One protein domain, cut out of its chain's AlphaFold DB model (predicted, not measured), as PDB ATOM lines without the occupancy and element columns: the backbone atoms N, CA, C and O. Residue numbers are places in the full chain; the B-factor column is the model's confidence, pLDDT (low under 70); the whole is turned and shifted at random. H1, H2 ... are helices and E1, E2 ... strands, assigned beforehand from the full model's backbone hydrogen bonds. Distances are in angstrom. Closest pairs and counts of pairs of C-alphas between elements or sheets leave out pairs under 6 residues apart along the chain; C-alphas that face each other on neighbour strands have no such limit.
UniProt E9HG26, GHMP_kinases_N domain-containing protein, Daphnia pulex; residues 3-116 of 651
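AT A GLANCE: This is residues 3 to 116 of the 651 residues of the protein "GHMP_kinases_N domain-containing protein" of Daphnia pulex (UniProt E9HG26). An antiparallel hairpin, E1 and E2, has the short helix H4 packed on it; across a core of loops lie the crossed helices H2 and H3, with H1 toward the end away from the hairpin's turn. The 114 printed residues, under half in named elements, run E1, E2, H1, H2, H3, H4, class mixed. The whole is compact, radius of gyration of the C-alphas 13.6 A, spans 40 by 31 by 27 A.

IN THESE COORDINATES: E1, residues 3 to 8, begins at C-alpha 3 (-43.220, 3.640, -20.680). E2, residues 11 to 17, is 19.0 A long. H1 is residues 41 to 48; H2, 77 to 87, is 16.5 A long; H3 is 94 to 102; H4, 108 to 114, ends at C-alpha 114 (-33.149, 8.637, -15.800).

HOW THE PARTS SIT: In the hairpin, N 4 and O 15 are 2.8 A apart. The closest C-alphas of E1 and H4, Ile 6 and Leu 114, are 4.9 A apart. H2 and H3 touch, closest C-alphas Asp 82 and Trp 100 at 6.2 A, only just about perpendicular at 70.1 degrees. Every O i to N i+4 pair is within hydrogen-bond range in H1 and H4, 5 of 7 in H2, 4 of 5 in H3.

THE WHOLE: The printed part has no cut. Links E2 to H1 and H1 to H2 are long. Residues 59 to 60, 74 to 79 and 90 to 94 have pLDDT under 70.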
ATOM      1  N   GLY A   3     -43.403   2.200 -20.874       75.62
ATOM      2  CA  GLY A   3     -43.220   3.640 -20.680       75.62
ATOM      3  C   GLY A   3     -42.391   3.957 -19.436       75.62
ATOM      4  O   GLY A   3     -42.539   3.295 -18.413       75.62
ATOM      5  N   TYR A   4     -41.556   4.988 -19.523       79.00
ATOM      6  CA  TYR A   4     -40.703   5.479 -18.444       79.00
ATOM      7  C   TYR A   4     -40.860   6.993 -18.336       79.00
ATOM      8  O   TYR A   4     -40.623   7.711 -19.305       79.00
ATOM      9  N   TRP A   5     -41.230   7.498 -17.164       77.50
ATOM     10  CA  TRP A   5     -41.108   8.928 -16.890       77.50
ATOM     11  C   TRP A   5     -39.673   9.221 -16.490       77.50
ATOM     12  O   TRP A   5     -39.185   8.667 -15.503       77.50
ATOM     13  N   ILE A   6     -39.001  10.053 -17.280       82.88
ATOM     14  CA  ILE A   6     -37.585  10.360 -17.122       82.88
ATOM     15  C   ILE A   6     -37.367  11.855 -16.932       82.88
ATOM     16  O   ILE A   6     -38.102  12.672 -17.490       82.88
ATOM     17  N   ARG A   7     -36.339  12.223 -16.164       80.06
ATOM     18  CA  ARG A   7     -35.954  13.625 -15.976       80.06
ATOM     19  C   ARG A   7     -34.845  13.999 -16.955       80.06
ATOM     20  O   ARG A   7     -33.738  13.473 -16.881       80.06
ATOM     21  N   VAL A   8     -35.139  14.921 -17.866       79.31
ATOM     22  CA  VAL A   8     -34.213  15.391 -18.906       79.31
ATOM     23  C   VAL A   8     -34.228  16.912 -18.893       79.31
ATOM     24  O   VAL A   8     -35.291  17.511 -18.966       79.31
ATOM     25  N   GLU A   9     -33.056  17.541 -18.759       77.44
ATOM     26  CA  GLU A   9     -32.919  19.012 -18.799       77.44
ATOM     27  C   GLU A   9     -33.816  19.754 -17.783       77.44
ATOM     28  O   GLU A   9     -34.239  20.880 -18.011       77.44
ATOM     29  N   LYS A  10     -34.051  19.131 -16.616       70.75
ATOM     30  CA  LYS A  10     -34.950  19.587 -15.529       70.75
ATOM     31  C   LYS A  10     -36.455  19.462 -15.811       70.75
ATOM     32  O   LYS A  10     -37.241  19.786 -14.927       70.75
ATOM     33  N   GLU A  11     -36.859  18.915 -16.953       73.50
ATOM     34  CA  GLU A  11     -38.256  18.605 -17.271       73.50
ATOM     35  C   GLU A  11     -38.547  17.104 -17.144       73.50
ATOM     36  O   GLU A  11     -37.679  16.258 -17.386       73.50
ATOM     37  N   LEU A  12     -39.783  16.760 -16.772       75.38
ATOM     38  CA  LEU A  12     -40.259  15.379 -16.768       75.38
ATOM     39  C   LEU A  12     -40.831  15.035 -18.146       75.38
ATOM     40  O   LEU A  12     -41.745  15.702 -18.623       75.38
ATOM     41  N   ARG A  13     -40.310  13.986 -18.786       78.69
ATOM     42  CA  ARG A  13     -40.731  13.562 -20.129       78.69
ATOM     43  C   ARG A  13     -41.039  12.069 -20.164       78.69
ATOM     44  O   ARG A  13     -40.466  11.292 -19.402       78.69
ATOM     45  N   LEU A  14     -41.949  11.663 -21.050       77.25
ATOM     46  CA  LEU A  14     -42.311  10.258 -21.232       77.25
ATOM     47  C   LEU A  14     -41.414   9.616 -22.300       77.25
ATOM     48  O   LEU A  14     -41.576   9.855 -23.496       77.25
ATOM     49  N   GLY A  15     -40.483   8.773 -21.865       81.44
ATOM     50  CA  GLY A  15     -39.756   7.837 -22.718       81.44
ATOM     51  C   GLY A  15     -40.551   6.549 -22.923       81.44
ATOM     52  O   GLY A  15     -41.328   6.137 -22.059       81.44
ATOM     53  N   ARG A  16     -40.379   5.885 -24.066       83.62
ATOM     54  CA  ARG A  16     -41.007   4.585 -24.337       83.62
ATOM     55  C   ARG A  16     -40.013   3.655 -25.005       83.62
ATOM     56  O   ARG A  16     -39.384   4.033 -25.981       83.62
ATOM     57  N   SER A  17     -39.924   2.428 -24.505       85.06
ATOM     58  CA  SER A  17     -39.207   1.340 -25.171       85.06
ATOM     59  C   SER A  17     -40.183   0.371 -25.829       85.06
ATOM     60  O   SER A  17     -41.310   0.155 -25.355       85.06
ATOM     61  N   LEU A  18     -39.733  -0.235 -26.920       83.56
ATOM     62  CA  LEU A  18     -40.465  -1.236 -27.676       83.56
ATOM     63  C   LEU A  18     -39.536  -2.413 -27.968       83.56
ATOM     64  O   LEU A  18     -38.429  -2.217 -28.452       83.56
ATOM     65  N   PHE A  19     -40.007  -3.618 -27.667       84.81
ATOM     66  CA  PHE A  19     -39.380  -4.891 -28.008       84.81
ATOM     67  C   PHE A  19     -40.451  -5.991 -27.940       84.81
ATOM     68  O   PHE A  19     -41.514  -5.796 -27.334       84.81
ATOM     69  N   SER A  20     -40.212  -7.102 -28.625       83.06
ATOM     70  CA  SER A  20     -41.096  -8.266 -28.704       83.06
ATOM     71  C   SER A  20     -40.870  -9.234 -27.539       83.06
ATOM     72  O   SER A  20     -39.850  -9.182 -26.858       83.06
ATOM     73  N   ALA A  21     -41.813 -10.154 -27.321       81.56
ATOM     74  CA  ALA A  21     -41.700 -11.169 -26.268       81.56
ATOM     75  C   ALA A  21     -40.544 -12.163 -26.492       81.56
ATOM     76  O   ALA A  21     -40.119 -12.827 -25.550       81.56
ATOM     77  N   THR A  22     -40.048 -12.278 -27.726       83.62
ATOM     78  CA  THR A  22     -38.931 -13.159 -28.089       83.62
ATOM     79  C   THR A  22     -37.566 -12.493 -27.928       83.62
ATOM     80  O   THR A  22     -36.556 -13.189 -27.955       83.62
ATOM     81  N   ASP A  23     -37.523 -11.170 -27.742       88.50
ATOM     82  CA  ASP A  23     -36.268 -10.436 -27.594       88.50
ATOM     83  C   ASP A  23     -35.695 -10.634 -26.193       88.50
ATOM     84  O   ASP A  23     -36.367 -10.379 -25.193       88.50
ATOM     85  N   ILE A  24     -34.434 -11.069 -26.119       88.31
ATOM     86  CA  ILE A  24     -33.695 -11.229 -24.863       88.31
ATOM     87  C   ILE A  24     -32.784 -10.005 -24.695       88.31
ATOM     88  O   ILE A  24     -31.694  -9.980 -25.273       88.31
ATOM     89  N   PRO A  25     -33.179  -8.977 -23.915       86.69
ATOM     90  CA  PRO A  25     -32.588  -7.650 -24.075       86.69
ATOM     91  C   PRO A  25     -31.130  -7.534 -23.622       86.69
ATOM     92  O   PRO A  25     -30.424  -6.618 -24.036       86.69
ATOM     93  N   VAL A  26     -30.700  -8.448 -22.751       89.19
ATOM     94  CA  VAL A  26     -29.375  -8.461 -22.114       89.19
ATOM     95  C   VAL A  26     -28.309  -9.189 -22.932       89.19
ATOM     96  O   VAL A  26     -27.133  -9.102 -22.592       89.19
ATOM     97  N   LEU A  27     -28.698  -9.940 -23.969       91.19
ATOM     98  CA  LEU A  27     -27.729 -10.646 -24.802       91.19
ATOM     99  C   LEU A  27     -26.984  -9.663 -25.701       91.19
ATOM    100  O   LEU A  27     -27.567  -8.717 -26.233       91.19
ATOM    101  N   GLU A  28     -25.696  -9.931 -25.894       90.38
ATOM    102  CA  GLU A  28     -24.888  -9.227 -26.878       90.38
ATOM    103  C   GLU A  28     -25.457  -9.459 -28.283       90.38
ATOM    104  O   GLU A  28     -25.844 -10.579 -28.615       90.38
ATOM    105  N   TYR A  29     -25.515  -8.418 -29.112       89.81
ATOM    106  CA  TYR A  29     -26.158  -8.456 -30.429       89.81
ATOM    107  C   TYR A  29     -25.526  -9.480 -31.389       89.81
ATOM    108  O   TYR A  29     -26.185  -9.938 -32.321       89.81
ATOM    109  N   SER A  30     -24.266  -9.858 -31.139       87.62
ATOM    110  CA  SER A  30     -23.514 -10.902 -31.843       87.62
ATOM    111  C   SER A  30     -23.953 -12.328 -31.469       87.62
ATOM    112  O   SER A  30     -23.656 -13.283 -32.191       87.62
ATOM    113  N   HIS A  31     -24.680 -12.508 -30.362       90.25
ATOM    114  CA  HIS A  31     -25.159 -13.813 -29.918       90.25
ATOM    115  C   HIS A  31     -26.288 -14.318 -30.826       90.25
ATOM    116  O   HIS A  31     -27.276 -13.635 -31.067       90.25
ATOM    117  N   SER A  32     -26.235 -15.598 -31.201       87.25
ATOM    118  CA  SER A  32     -27.230 -16.295 -32.045       87.25
ATOM    119  C   SER A  32     -28.696 -16.285 -31.571       87.25
ATOM    120  O   SER A  32     -29.570 -16.735 -32.303       87.25
ATOM    121  N   ARG A  33     -28.970 -15.834 -30.340       89.00
ATOM    122  CA  ARG A  33     -30.315 -15.736 -29.745       89.00
ATOM    123  C   ARG A  33     -30.706 -14.290 -29.435       89.00
ATOM    124  O   ARG A  33     -31.773 -14.063 -28.875       89.00
ATOM    125  N   ALA A  34     -29.831 -13.328 -29.724       90.81
ATOM    126  CA  ALA A  34     -30.130 -11.921 -29.549       90.81
ATOM    127  C   ALA A  34     -30.990 -11.452 -30.722       90.81
ATOM    128  O   ALA A  34     -30.554 -11.465 -31.874       90.81
ATOM    129  N   THR A  35     -32.212 -11.032 -30.414       90.88
ATOM    130  CA  THR A  35     -33.150 -10.517 -31.408       90.88
ATOM    131  C   THR A  35     -33.647  -9.129 -31.035       90.88
ATOM    132  O   THR A  35     -33.606  -8.721 -29.870       90.88
ATOM    133  N   ILE A  36     -34.123  -8.411 -32.046       89.75
ATOM    134  CA  ILE A  36     -34.865  -7.163 -31.925       89.75
ATOM    135  C   ILE A  36     -36.105  -7.251 -32.818       89.75
ATOM    136  O   ILE A  36     -36.017  -7.564 -34.005       89.75
ATOM    137  N   PHE A  37     -37.282  -7.039 -32.229       88.25
ATOM    138  CA  PHE A  37     -38.583  -7.240 -32.874       88.25
ATOM    139  C   PHE A  37     -38.753  -8.637 -33.495       88.25
ATOM    140  O   PHE A  37     -39.443  -8.793 -34.502       88.25
ATOM    141  N   GLY A  38     -38.131  -9.656 -32.890       85.94
ATOM    142  CA  GLY A  38     -38.174 -11.040 -33.369       85.94
ATOM    143  C   GLY A  38     -37.243 -11.345 -34.549       85.94
ATOM    144  O   GLY A  38     -37.304 -12.445 -35.093       85.94
ATOM    145  N   LEU A  39     -36.376 -10.406 -34.945       88.56
ATOM    146  CA  LEU A  39     -35.354 -10.597 -35.978       88.56
ATOM    147  C   LEU A  39     -33.951 -10.651 -35.377       88.56
ATOM    148  O   LEU A  39     -33.660  -9.957 -34.406       88.56
ATOM    149  N   ASN A  40     -33.050 -11.410 -36.006       90.62
ATOM    150  CA  ASN A  40     -31.619 -11.307 -35.717       90.62
ATOM    151  C   ASN A  40     -31.115  -9.892 -36.033       90.62
ATOM    152  O   ASN A  40     -31.509  -9.294 -37.038       90.62
ATOM    153  N   TRP A  41     -30.196  -9.383 -35.212       90.94
ATOM    154  CA  TRP A  41     -29.664  -8.023 -35.342       90.94
ATOM    155  C   TRP A  41     -29.061  -7.717 -36.715       90.94
ATOM    156  O   TRP A  41     -29.345  -6.663 -37.274       90.94
ATOM    157  N   SER A  42     -28.309  -8.649 -37.309       89.88
ATOM    158  CA  SER A  42     -27.738  -8.479 -38.655       89.88
ATOM    159  C   SER A  42     -28.808  -8.278 -39.734       89.88
ATOM    160  O   SER A  42     -28.653  -7.447 -40.628       89.88
ATOM    161  N   THR A  43     -29.917  -9.014 -39.640       89.12
ATOM    162  CA  THR A  43     -31.064  -8.877 -40.542       89.12
ATOM    163  C   THR A  43     -31.780  -7.553 -40.307       89.12
ATOM    164  O   THR A  43     -32.153  -6.882 -41.263       89.12
ATOM    165  N   TYR A  44     -31.951  -7.157 -39.045       89.94
ATOM    166  CA  TYR A  44     -32.590  -5.894 -38.699       89.94
ATOM    167  C   TYR A  44     -31.791  -4.680 -39.202       89.94
ATOM    168  O   TYR A  44     -32.380  -3.789 -39.808       89.94
ATOM    169  N   PHE A  45     -30.463  -4.677 -39.035       90.69
ATOM    170  CA  PHE A  45     -29.579  -3.628 -39.559       90.69
ATOM    171  C   PHE A  45     -29.697  -3.481 -41.074       90.69
ATOM    172  O   PHE A  45     -29.973  -2.385 -41.558       90.69
ATOM    173  N   MET A  46     -29.619  -4.597 -41.807       87.06
ATOM    174  CA  MET A  46     -29.780  -4.604 -43.263       87.06
ATOM    175  C   MET A  46     -31.139  -4.034 -43.696       87.06
ATOM    176  O   MET A  46     -31.202  -3.220 -44.611       87.06
ATOM    177  N   LEU A  47     -32.229  -4.447 -43.041       87.06
ATOM    178  CA  LEU A  47     -33.582  -4.029 -43.421       87.06
ATOM    179  C   LEU A  47     -33.883  -2.571 -43.066       87.06
ATOM    180  O   LEU A  47     -34.683  -1.935 -43.746       87.06
ATOM    181  N   LYS A  48     -33.286  -2.047 -41.991       86.44
ATOM    182  CA  LYS A  48     -33.528  -0.677 -41.520       86.44
ATOM    183  C   LYS A  48     -32.503   0.343 -41.999       86.44
ATOM    184  O   LYS A  48     -32.755   1.533 -41.830       86.44
ATOM    185  N   GLY A  49     -31.377  -0.096 -42.562       86.88
ATOM    186  CA  GLY A  49     -30.252   0.776 -42.904       86.88
ATOM    187  C   GLY A  49     -29.594   1.416 -41.675       86.88
ATOM    188  O   GLY A  49     -29.059   2.520 -41.777       86.88
ATOM    189  N   ILE A  50     -29.700   0.764 -40.511       89.12
ATOM    190  CA  ILE A  50     -29.106   1.205 -39.242       89.12
ATOM    191  C   ILE A  50     -27.777   0.478 -39.073       89.12
ATOM    192  O   ILE A  50     -27.748  -0.746 -39.164       89.12
ATOM    193  N   GLU A  51     -26.721   1.213 -38.758       89.12
ATOM    194  CA  GLU A  51     -25.411   0.651 -38.435       89.12
ATOM    195  C   GLU A  51     -25.225   0.542 -36.908       89.12
ATOM    196  O   GLU A  51     -25.854   1.295 -36.154       89.12
ATOM    197  N   PRO A  52     -24.381  -0.370 -36.395       88.44
ATOM    198  CA  PRO A  52     -24.114  -0.489 -34.957       88.44
ATOM    199  C   PRO A  52     -23.689   0.836 -34.297       88.44
ATOM    200  O   PRO A  52     -24.134   1.156 -33.191       88.44
ATOM    201  N   GLU A  53     -22.890   1.641 -34.995       87.56
ATOM    202  CA  GLU A  53     -22.381   2.936 -34.532       87.56
ATOM    203  C   GLU A  53     -23.493   3.991 -34.405       87.56
ATOM    204  O   GLU A  53     -23.353   4.960 -33.654       87.56
ATOM    205  N   ASP A  54     -24.636   3.799 -35.084       87.12
ATOM    206  CA  ASP A  54     -25.797   4.682 -34.947       87.12
ATOM    207  C   ASP A  54     -26.440   4.573 -33.553       87.12
ATOM    208  O   ASP A  54     -27.133   5.508 -33.137       87.12
ATOM    209  N   ILE A  55     -26.279   3.438 -32.856       90.75
ATOM    210  CA  ILE A  55     -26.997   3.109 -31.608       90.75
ATOM    211  C   ILE A  55     -26.086   2.805 -30.416       90.75
ATOM    212  O   ILE A  55     -26.548   2.922 -29.276       90.75
ATOM    213  N   TRP A  56     -24.815   2.477 -30.649       91.06
ATOM    214  CA  TRP A  56     -23.794   2.319 -29.614       91.06
ATOM    215  C   TRP A  56     -22.611   3.243 -29.906       91.06
ATOM    216  O   TRP A  56     -21.984   3.167 -30.954       91.06
ATOM    217  N   THR A  57     -22.307   4.138 -28.964       75.88
ATOM    218  CA  THR A  57     -21.312   5.214 -29.144       75.88
ATOM    219  C   THR A  57     -20.151   5.122 -28.149       75.88
ATOM    220  O   THR A  57     -19.446   6.106 -27.936       75.88
ATOM    221  N   SER A  58     -20.023   4.020 -27.407       71.88
ATOM    222  CA  SER A  58     -19.101   3.914 -26.271       71.88
ATOM    223  C   SER A  58     -18.461   2.535 -26.212       71.88
ATOM    224  O   SER A  58     -19.143   1.555 -25.924       71.88
ATOM    225  N   ASP A  59     -17.147   2.490 -26.420       61.97
ATOM    226  CA  ASP A  59     -16.362   1.262 -26.319       61.97
ATOM    227  C   ASP A  59     -16.291   0.779 -24.860       61.97
ATOM    228  O   ASP A  59     -16.021   1.556 -23.942       61.97
ATOM    229  N   GLY A  60     -16.545  -0.516 -24.636       65.12
ATOM    230  CA  GLY A  60     -16.436  -1.165 -23.319       65.12
ATOM    231  C   GLY A  60     -17.756  -1.454 -22.590       65.12
ATOM    232  O   GLY A  60     -17.728  -1.976 -21.475       65.12
ATOM    233  N   VAL A  61     -18.910  -1.165 -23.199       73.88
ATOM    234  CA  VAL A  61     -20.235  -1.576 -22.698       73.88
ATOM    235  C   VAL A  61     -20.769  -2.711 -23.575       73.88
ATOM    236  O   VAL A  61     -20.621  -2.663 -24.790       73.88
ATOM    237  N   ALA A  62     -21.409  -3.728 -22.987       81.38
ATOM    238  CA  ALA A  62     -22.007  -4.816 -23.763       81.38
ATOM    239  C   ALA A  62     -23.024  -4.265 -24.779       81.38
ATOM    240  O   ALA A  62     -24.010  -3.629 -24.393       81.38
ATOM    241  N   HIS A  63     -22.792  -4.511 -26.070       91.19
ATOM    242  CA  HIS A  63     -23.673  -4.090 -27.160       91.19
ATOM    243  C   HIS A  63     -24.915  -4.980 -27.178       91.19
ATOM    244  O   HIS A  63     -24.917  -6.061 -27.755       91.19
ATOM    245  N   SER A  64     -25.963  -4.553 -26.486       92.62
ATOM    246  CA  SER A  64     -27.205  -5.303 -26.289       92.62
ATOM    247  C   SER A  64     -28.406  -4.388 -26.513       92.62
ATOM    248  O   SER A  64     -28.262  -3.168 -26.617       92.62
ATOM    249  N   LEU A  65     -29.616  -4.950 -26.545       90.81
ATOM    250  CA  LEU A  65     -30.838  -4.147 -26.643       90.81
ATOM    251  C   LEU A  65     -31.014  -3.213 -25.433       90.81
ATOM    252  O   LEU A  65     -31.585  -2.133 -25.571       90.81
ATOM    253  N   MET A  66     -30.507  -3.607 -24.258       90.12
ATOM    254  CA  MET A  66     -30.537  -2.766 -23.056       90.12
ATOM    255  C   MET A  66     -29.773  -1.454 -23.243       90.12
ATOM    256  O   MET A  66     -30.221  -0.418 -22.751       90.12
ATOM    257  N   THR A  67     -28.662  -1.496 -23.977       91.19
ATOM    258  CA  THR A  67     -27.709  -0.387 -24.141       91.19
ATOM    259  C   THR A  67     -27.845   0.324 -25.489       91.19
ATOM    260  O   THR A  67     -27.300   1.411 -25.668       91.19
ATOM    261  N   ALA A  68     -28.609  -0.250 -26.423       91.75
ATOM    262  CA  ALA A  68     -28.881   0.317 -27.738       91.75
ATOM    263  C   ALA A  68     -29.738   1.586 -27.640       91.75
ATOM    264  O   ALA A  68     -30.887   1.540 -27.192       91.75
ATOM    265  N   ARG A  69     -29.215   2.726 -28.105       91.94
ATOM    266  CA  ARG A  69     -29.931   4.013 -28.134       91.94
ATOM    267  C   ARG A  69     -30.916   4.091 -29.295       91.94
ATOM    268  O   ARG A  69     -30.730   4.832 -30.256       91.94
ATOM    269  N   LEU A  70     -31.983   3.307 -29.191       89.94
ATOM    270  CA  LEU A  70     -33.006   3.188 -30.228       89.94
ATOM    271  C   LEU A  70     -34.146   4.189 -30.068       89.94
ATOM    272  O   LEU A  70     -34.750   4.593 -31.058       89.94
ATOM    273  N   PHE A  71     -34.472   4.569 -28.835       90.44
ATOM    274  CA  PHE A  71     -35.785   5.117 -28.526       90.44
ATOM    275  C   PHE A  71     -35.758   6.649 -28.435       90.44
ATOM    276  O   PHE A  71     -35.158   7.186 -27.497       90.44
ATOM    277  N   PRO A  72     -36.397   7.378 -29.368       87.56
ATOM    278  CA  PRO A  72     -36.534   8.825 -29.252       87.56
ATOM    279  C   PRO A  72     -37.462   9.211 -28.089       87.56
ATOM    280  O   PRO A  72     -38.361   8.460 -27.699       87.56
ATOM    281  N   LEU A  73     -37.260  10.410 -27.536       79.62
ATOM    282  CA  LEU A  73     -38.209  11.015 -26.598       79.62
ATOM    283  C   LEU A  73     -39.466  11.472 -27.335       79.62
ATOM    284  O   LEU A  73     -39.384  12.167 -28.342       79.62
ATOM    285  N   ALA A  74     -40.630  11.124 -26.799       68.69
ATOM    286  CA  ALA A  74     -41.908  11.485 -27.384       68.69
ATOM    287  C   ALA A  74     -42.241  12.961 -27.065       68.69
ATOM    288  O   ALA A  74     -42.713  13.256 -25.967       68.69
ATOM    289  N   LEU A  75     -41.946  13.889 -27.989       63.81
ATOM    290  CA  LEU A  75     -42.165  15.340 -27.804       63.81
ATOM    291  C   LEU A  75     -43.367  15.884 -28.582       63.81
ATOM    292  O   LEU A  75     -44.064  16.773 -28.105       63.81
ATOM    293  N   ASP A  76     -43.629  15.326 -29.759       63.78
ATOM    294  CA  ASP A  76     -44.734  15.667 -30.654       63.78
ATOM    295  C   ASP A  76     -45.222  14.437 -31.438       63.78
ATOM    296  O   ASP A  76     -44.550  13.415 -31.468       63.78
ATOM    297  N   ALA A  77     -46.345  14.517 -32.156       60.66
ATOM    298  CA  ALA A  77     -46.880  13.379 -32.918       60.66
ATOM    299  C   ALA A  77     -45.879  12.720 -33.905       60.66
ATOM    300  O   ALA A  77     -46.048  11.549 -34.251       60.66
ATOM    301  N   ASN A  78     -44.832  13.429 -34.348       64.38
ATOM    302  CA  ASN A  78     -43.790  12.878 -35.218       64.38
ATOM    303  C   ASN A  78     -42.857  11.914 -34.482       64.38
ATOM    304  O   ASN A  78     -42.536  10.857 -35.022       64.38
ATOM    305  N   SER A  79     -42.525  12.204 -33.227       66.06
ATOM    306  CA  SER A  79     -41.693  11.336 -32.387       66.06
ATOM    307  C   SER A  79     -42.314   9.936 -32.187       66.06
ATOM    308  O   SER A  79     -41.610   8.933 -32.071       66.06
ATOM    309  N   TRP A  80     -43.653   9.837 -32.194       72.56
ATOM    310  CA  TRP A  80     -44.378   8.562 -32.087       72.56
ATOM    311  C   TRP A  80     -44.299   7.759 -33.384       72.56
ATOM    312  O   TRP A  80     -44.260   6.532 -33.341       72.56
ATOM    313  N   ARG A  81     -44.269   8.438 -34.535       76.81
ATOM    314  CA  ARG A  81     -44.146   7.783 -35.842       76.81
ATOM    315  C   ARG A  81     -42.784   7.117 -35.987       76.81
ATOM    316  O   ARG A  81     -42.735   5.997 -36.477       76.81
ATOM    317  N   ASP A  82     -41.724   7.754 -35.497       80.56
ATOM    318  CA  ASP A  82     -40.370   7.192 -35.543       80.56
ATOM    319  C   ASP A  82     -40.237   5.984 -34.592       80.56
ATOM    320  O   ASP A  82     -39.642   4.969 -34.951       80.56
ATOM    321  N   LEU A  83     -40.888   6.024 -33.421       80.06
ATOM    322  CA  LEU A  83     -40.957   4.878 -32.506       80.06
ATOM    323  C   LEU A  83     -41.722   3.682 -33.107       80.06
ATOM    324  O   LEU A  83     -41.298   2.539 -32.954       80.06
ATOM    325  N   LEU A  84     -42.853   3.932 -33.774       81.94
ATOM    326  CA  LEU A  84     -43.643   2.888 -34.438       81.94
ATOM    327  C   LEU A  84     -42.939   2.353 -35.693       81.94
ATOM    328  O   LEU A  84     -42.995   1.154 -35.962       81.94
ATOM    329  N   TRP A  85     -42.226   3.218 -36.419       86.44
ATOM    330  CA  TRP A  85     -41.415   2.838 -37.572       86.44
ATOM    331  C   TRP A  85     -40.338   1.816 -37.203       86.44
ATOM    332  O   TRP A  85     -40.134   0.885 -37.973       86.44
ATOM    333  N   LEU A  86     -39.698   1.912 -36.031       85.69
ATOM    334  CA  LEU A  86     -38.709   0.913 -35.590       85.69
ATOM    335  C   LEU A  86     -39.276  -0.519 -35.611       85.69
ATOM    336  O   LEU A  86     -38.587  -1.443 -36.034       85.69
ATOM    337  N   GLN A  87     -40.549  -0.693 -35.241       83.56
ATOM    338  CA  GLN A  87     -41.232  -1.988 -35.285       83.56
ATOM    339  C   GLN A  87     -41.718  -2.366 -36.697       83.56
ATOM    340  O   GLN A  87     -41.835  -3.549 -37.017       83.56
ATOM    341  N   ASP A  88     -42.022  -1.384 -37.547       83.25
ATOM    342  CA  ASP A  88     -42.541  -1.619 -38.896       83.25
ATOM    343  C   ASP A  88     -41.440  -2.056 -39.872       83.25
ATOM    344  O   ASP A  88     -40.861  -1.257 -40.608       83.25
ATOM    345  N   ILE A  89     -41.152  -3.355 -39.899       75.44
ATOM    346  CA  ILE A  89     -40.131  -3.962 -40.765       75.44
ATOM    347  C   ILE A  89     -40.406  -3.724 -42.270       75.44
ATOM    348  O   ILE A  89     -39.478  -3.808 -43.067       75.44
ATOM    349  N   LYS A  90     -41.647  -3.404 -42.678       69.44
ATOM    350  CA  LYS A  90     -42.042  -3.233 -44.091       69.44
ATOM    351  C   LYS A  90     -42.198  -1.767 -44.532       69.44
ATOM    352  O   LYS A  90     -42.485  -1.528 -45.705       69.44
ATOM    353  N   GLY A  91     -42.056  -0.805 -43.623       66.12
ATOM    354  CA  GLY A  91     -42.264   0.619 -43.895       66.12
ATOM    355  C   GLY A  91     -41.125   1.284 -44.679       66.12
ATOM    356  O   GLY A  91     -39.978   0.852 -44.607       66.12
ATOM    357  N   SER A  92     -41.436   2.373 -45.396       63.97
ATOM    358  CA  SER A  92     -40.445   3.201 -46.112       63.97
ATOM    359  C   SER A  92     -39.348   3.709 -45.166       63.97
ATOM    360  O   SER A  92     -39.641   4.268 -44.105       63.97
ATOM    361  N   THR A  93     -38.085   3.486 -45.533       64.31
ATOM    362  CA  THR A  93     -36.913   3.665 -44.664       64.31
ATOM    363  C   THR A  93     -36.294   5.055 -44.736       64.31
ATOM    364  O   THR A  93     -36.015   5.628 -43.689       64.31
ATOM    365  N   ASP A  94     -36.122   5.636 -45.923       68.50
ATOM    366  CA  ASP A  94     -35.082   6.662 -46.112       68.50
ATOM    367  C   ASP A  94     -35.391   7.993 -45.406       68.50
ATOM    368  O   ASP A  94     -34.604   8.468 -44.589       68.50
ATOM    369  N   SER A  95     -36.589   8.554 -45.607       74.81
ATOM    370  CA  SER A  95     -36.985   9.821 -44.964       74.81
ATOM    371  C   SER A  95     -37.137   9.706 -43.437       74.81
ATOM    372  O   SER A  95     -36.981  10.695 -42.719       74.81
ATOM    373  N   ARG A  96     -37.449   8.510 -42.921       81.69
ATOM    374  CA  ARG A  96     -37.653   8.265 -41.481       81.69
ATOM    375  C   ARG A  96     -36.353   7.944 -40.760       81.69
ATOM    376  O   ARG A  96     -36.174   8.397 -39.635       81.69
ATOM    377  N   LEU A  97     -35.445   7.223 -41.411       85.06
ATOM    378  CA  LEU A  97     -34.117   6.918 -40.894       85.06
ATOM    379  C   LEU A  97     -33.311   8.201 -40.650       85.06
ATOM    380  O   LEU A  97     -32.686   8.330 -39.600       85.06
ATOM    381  N   GLU A  98     -33.374   9.171 -41.566       84.31
ATOM    382  CA  GLU A  98     -32.726  10.478 -41.390       84.31
ATOM    383  C   GLU A  98     -33.304  11.259 -40.199       84.31
ATOM    384  O   GLU A  98     -32.546  11.712 -39.339       84.31
ATOM    385  N   SER A  99     -34.638  11.348 -40.097       84.31
ATOM    386  CA  SER A  99     -35.338  11.952 -38.946       84.31
ATOM    387  C   SER A  99     -34.926  11.286 -37.631       84.31
ATOM    388  O   SER A  99     -34.552  11.948 -36.660       84.31
ATOM    389  N   TRP A 100     -34.917   9.953 -37.613       87.69
ATOM    390  CA  TRP A 100     -34.556   9.171 -36.441       87.69
ATOM    391  C   TRP A 100     -33.087   9.367 -36.040       87.69
ATOM    392  O   TRP A 100     -32.819   9.578 -34.856       87.69
ATOM    393  N   ARG A 101     -32.138   9.396 -36.990       87.19
ATOM    394  CA  ARG A 101     -30.711   9.671 -36.716       87.19
ATOM    395  C   ARG A 101     -30.492  11.051 -36.091       87.19
ATOM    396  O   ARG A 101     -29.657  11.180 -35.197       87.19
ATOM    397  N   GLN A 102     -31.256  12.055 -36.527       85.31
ATOM    398  CA  GLN A 102     -31.201  13.427 -36.003       85.31
ATOM    399  C   GLN A 102     -31.889  13.584 -34.636       85.31
ATOM    400  O   GLN A 102     -31.646  14.560 -33.925       85.31
ATOM    401  N   SER A 103     -32.739  12.631 -34.242       84.38
ATOM    402  CA  SER A 103     -33.446  12.671 -32.963       84.38
ATOM    403  C   SER A 103     -32.540  12.324 -31.772       84.38
ATOM    404  O   SER A 103     -31.611  11.514 -31.855       84.38
ATOM    405  N   LYS A 104     -32.841  12.915 -30.607       85.94
ATOM    406  CA  LYS A 104     -32.198  12.551 -29.336       85.94
ATOM    407  C   LYS A 104     -32.761  11.212 -28.851       85.94
ATOM    408  O   LYS A 104     -33.930  11.134 -28.467       85.94
ATOM    409  N   ARG A 105     -31.920  10.175 -28.865       89.88
ATOM    410  CA  ARG A 105     -32.294   8.774 -28.607       89.88
ATOM    411  C   ARG A 105     -31.709   8.254 -27.298       89.88
ATOM    412  O   ARG A 105     -30.628   8.662 -26.879       89.88
ATOM    413  N   TYR A 106     -32.432   7.329 -26.682       90.25
ATOM    414  CA  TYR A 106     -32.124   6.745 -25.383       90.25
ATOM    415  C   TYR A 106     -32.191   5.224 -25.465       90.25
ATOM    416  O   TYR A 106     -32.956   4.655 -26.250       90.25
ATOM    417  N   SER A 107     -31.375   4.567 -24.650       91.44
ATOM    418  CA  SER A 107     -31.445   3.126 -24.429       91.44
ATOM    419  C   SER A 107     -32.421   2.767 -23.305       91.44
ATOM    420  O   SER A 107     -32.914   3.640 -22.584       91.44
ATOM    421  N   ILE A 108     -32.710   1.473 -23.132       88.88
ATOM    422  CA  ILE A 108     -33.518   1.007 -21.994       88.88
ATOM    423  C   ILE A 108     -32.790   1.321 -20.681       88.88
ATOM    424  O   ILE A 108     -33.423   1.759 -19.722       88.88
ATOM    425  N   ASP A 109     -31.466   1.165 -20.641       89.50
ATOM    426  CA  ASP A 109     -30.653   1.518 -19.476       89.50
ATOM    427  C   ASP A 109     -30.637   3.021 -19.205       89.50
ATOM    428  O   ASP A 109     -30.719   3.428 -18.043       89.50
ATOM    429  N   ASP A 110     -30.598   3.856 -20.248       89.38
ATOM    430  CA  ASP A 110     -30.740   5.304 -20.082       89.38
ATOM    431  C   ASP A 110     -32.112   5.639 -19.484       89.38
ATOM    432  O   ASP A 110     -32.192   6.400 -18.521       89.38
ATOM    433  N   PHE A 111     -33.195   5.026 -19.981       88.44
ATOM    434  CA  PHE A 111     -34.527   5.223 -19.410       88.44
ATOM    435  C   PHE A 111     -34.635   4.750 -17.964       88.44
ATOM    436  O   PHE A 111     -35.222   5.457 -17.151       88.44
ATOM    437  N   ARG A 112     -34.053   3.598 -17.610       85.44
ATOM    438  CA  ARG A 112     -34.030   3.102 -16.225       85.44
ATOM    439  C   ARG A 112     -33.250   4.032 -15.304       85.44
ATOM    440  O   ARG A 112     -33.704   4.299 -14.197       85.44
ATOM    441  N   ARG A 113     -32.100   4.533 -15.758       86.94
ATOM    442  CA  ARG A 113     -31.229   5.430 -14.987       86.94
ATOM    443  C   ARG A 113     -31.845   6.808 -14.789       86.94
ATOM    444  O   ARG A 113     -31.710   7.387 -13.719       86.94
ATOM    445  N   LEU A 114     -32.491   7.333 -15.826       87.69
ATOM    446  CA  LEU A 114     -33.149   8.637 -15.800       87.69
ATOM    447  C   LEU A 114     -34.571   8.566 -15.232       87.69
ATOM    448  O   LEU A 114     -35.208   9.612 -15.092       87.69
ATOM    449  N   SER A 115     -35.075   7.360 -14.942       85.62
ATOM    450  CA  SER A 115     -36.427   7.159 -14.435       85.62
ATOM    451  C   SER A 115     -36.598   7.832 -13.082       85.62
ATOM    452  O   SER A 115     -35.820   7.618 -12.154       85.62
ATOM    453  N   ASP A 116     -37.664   8.615 -12.974       82.62
ATOM    454  CA  ASP A 116     -38.083   9.245 -11.733       82.62
ATOM    455  C   ASP A 116     -39.430   8.636 -11.309       82.62
ATOM    456  O   ASP A 116     -40.489   9.131 -11.708       82.62
TER     457      ASP A 116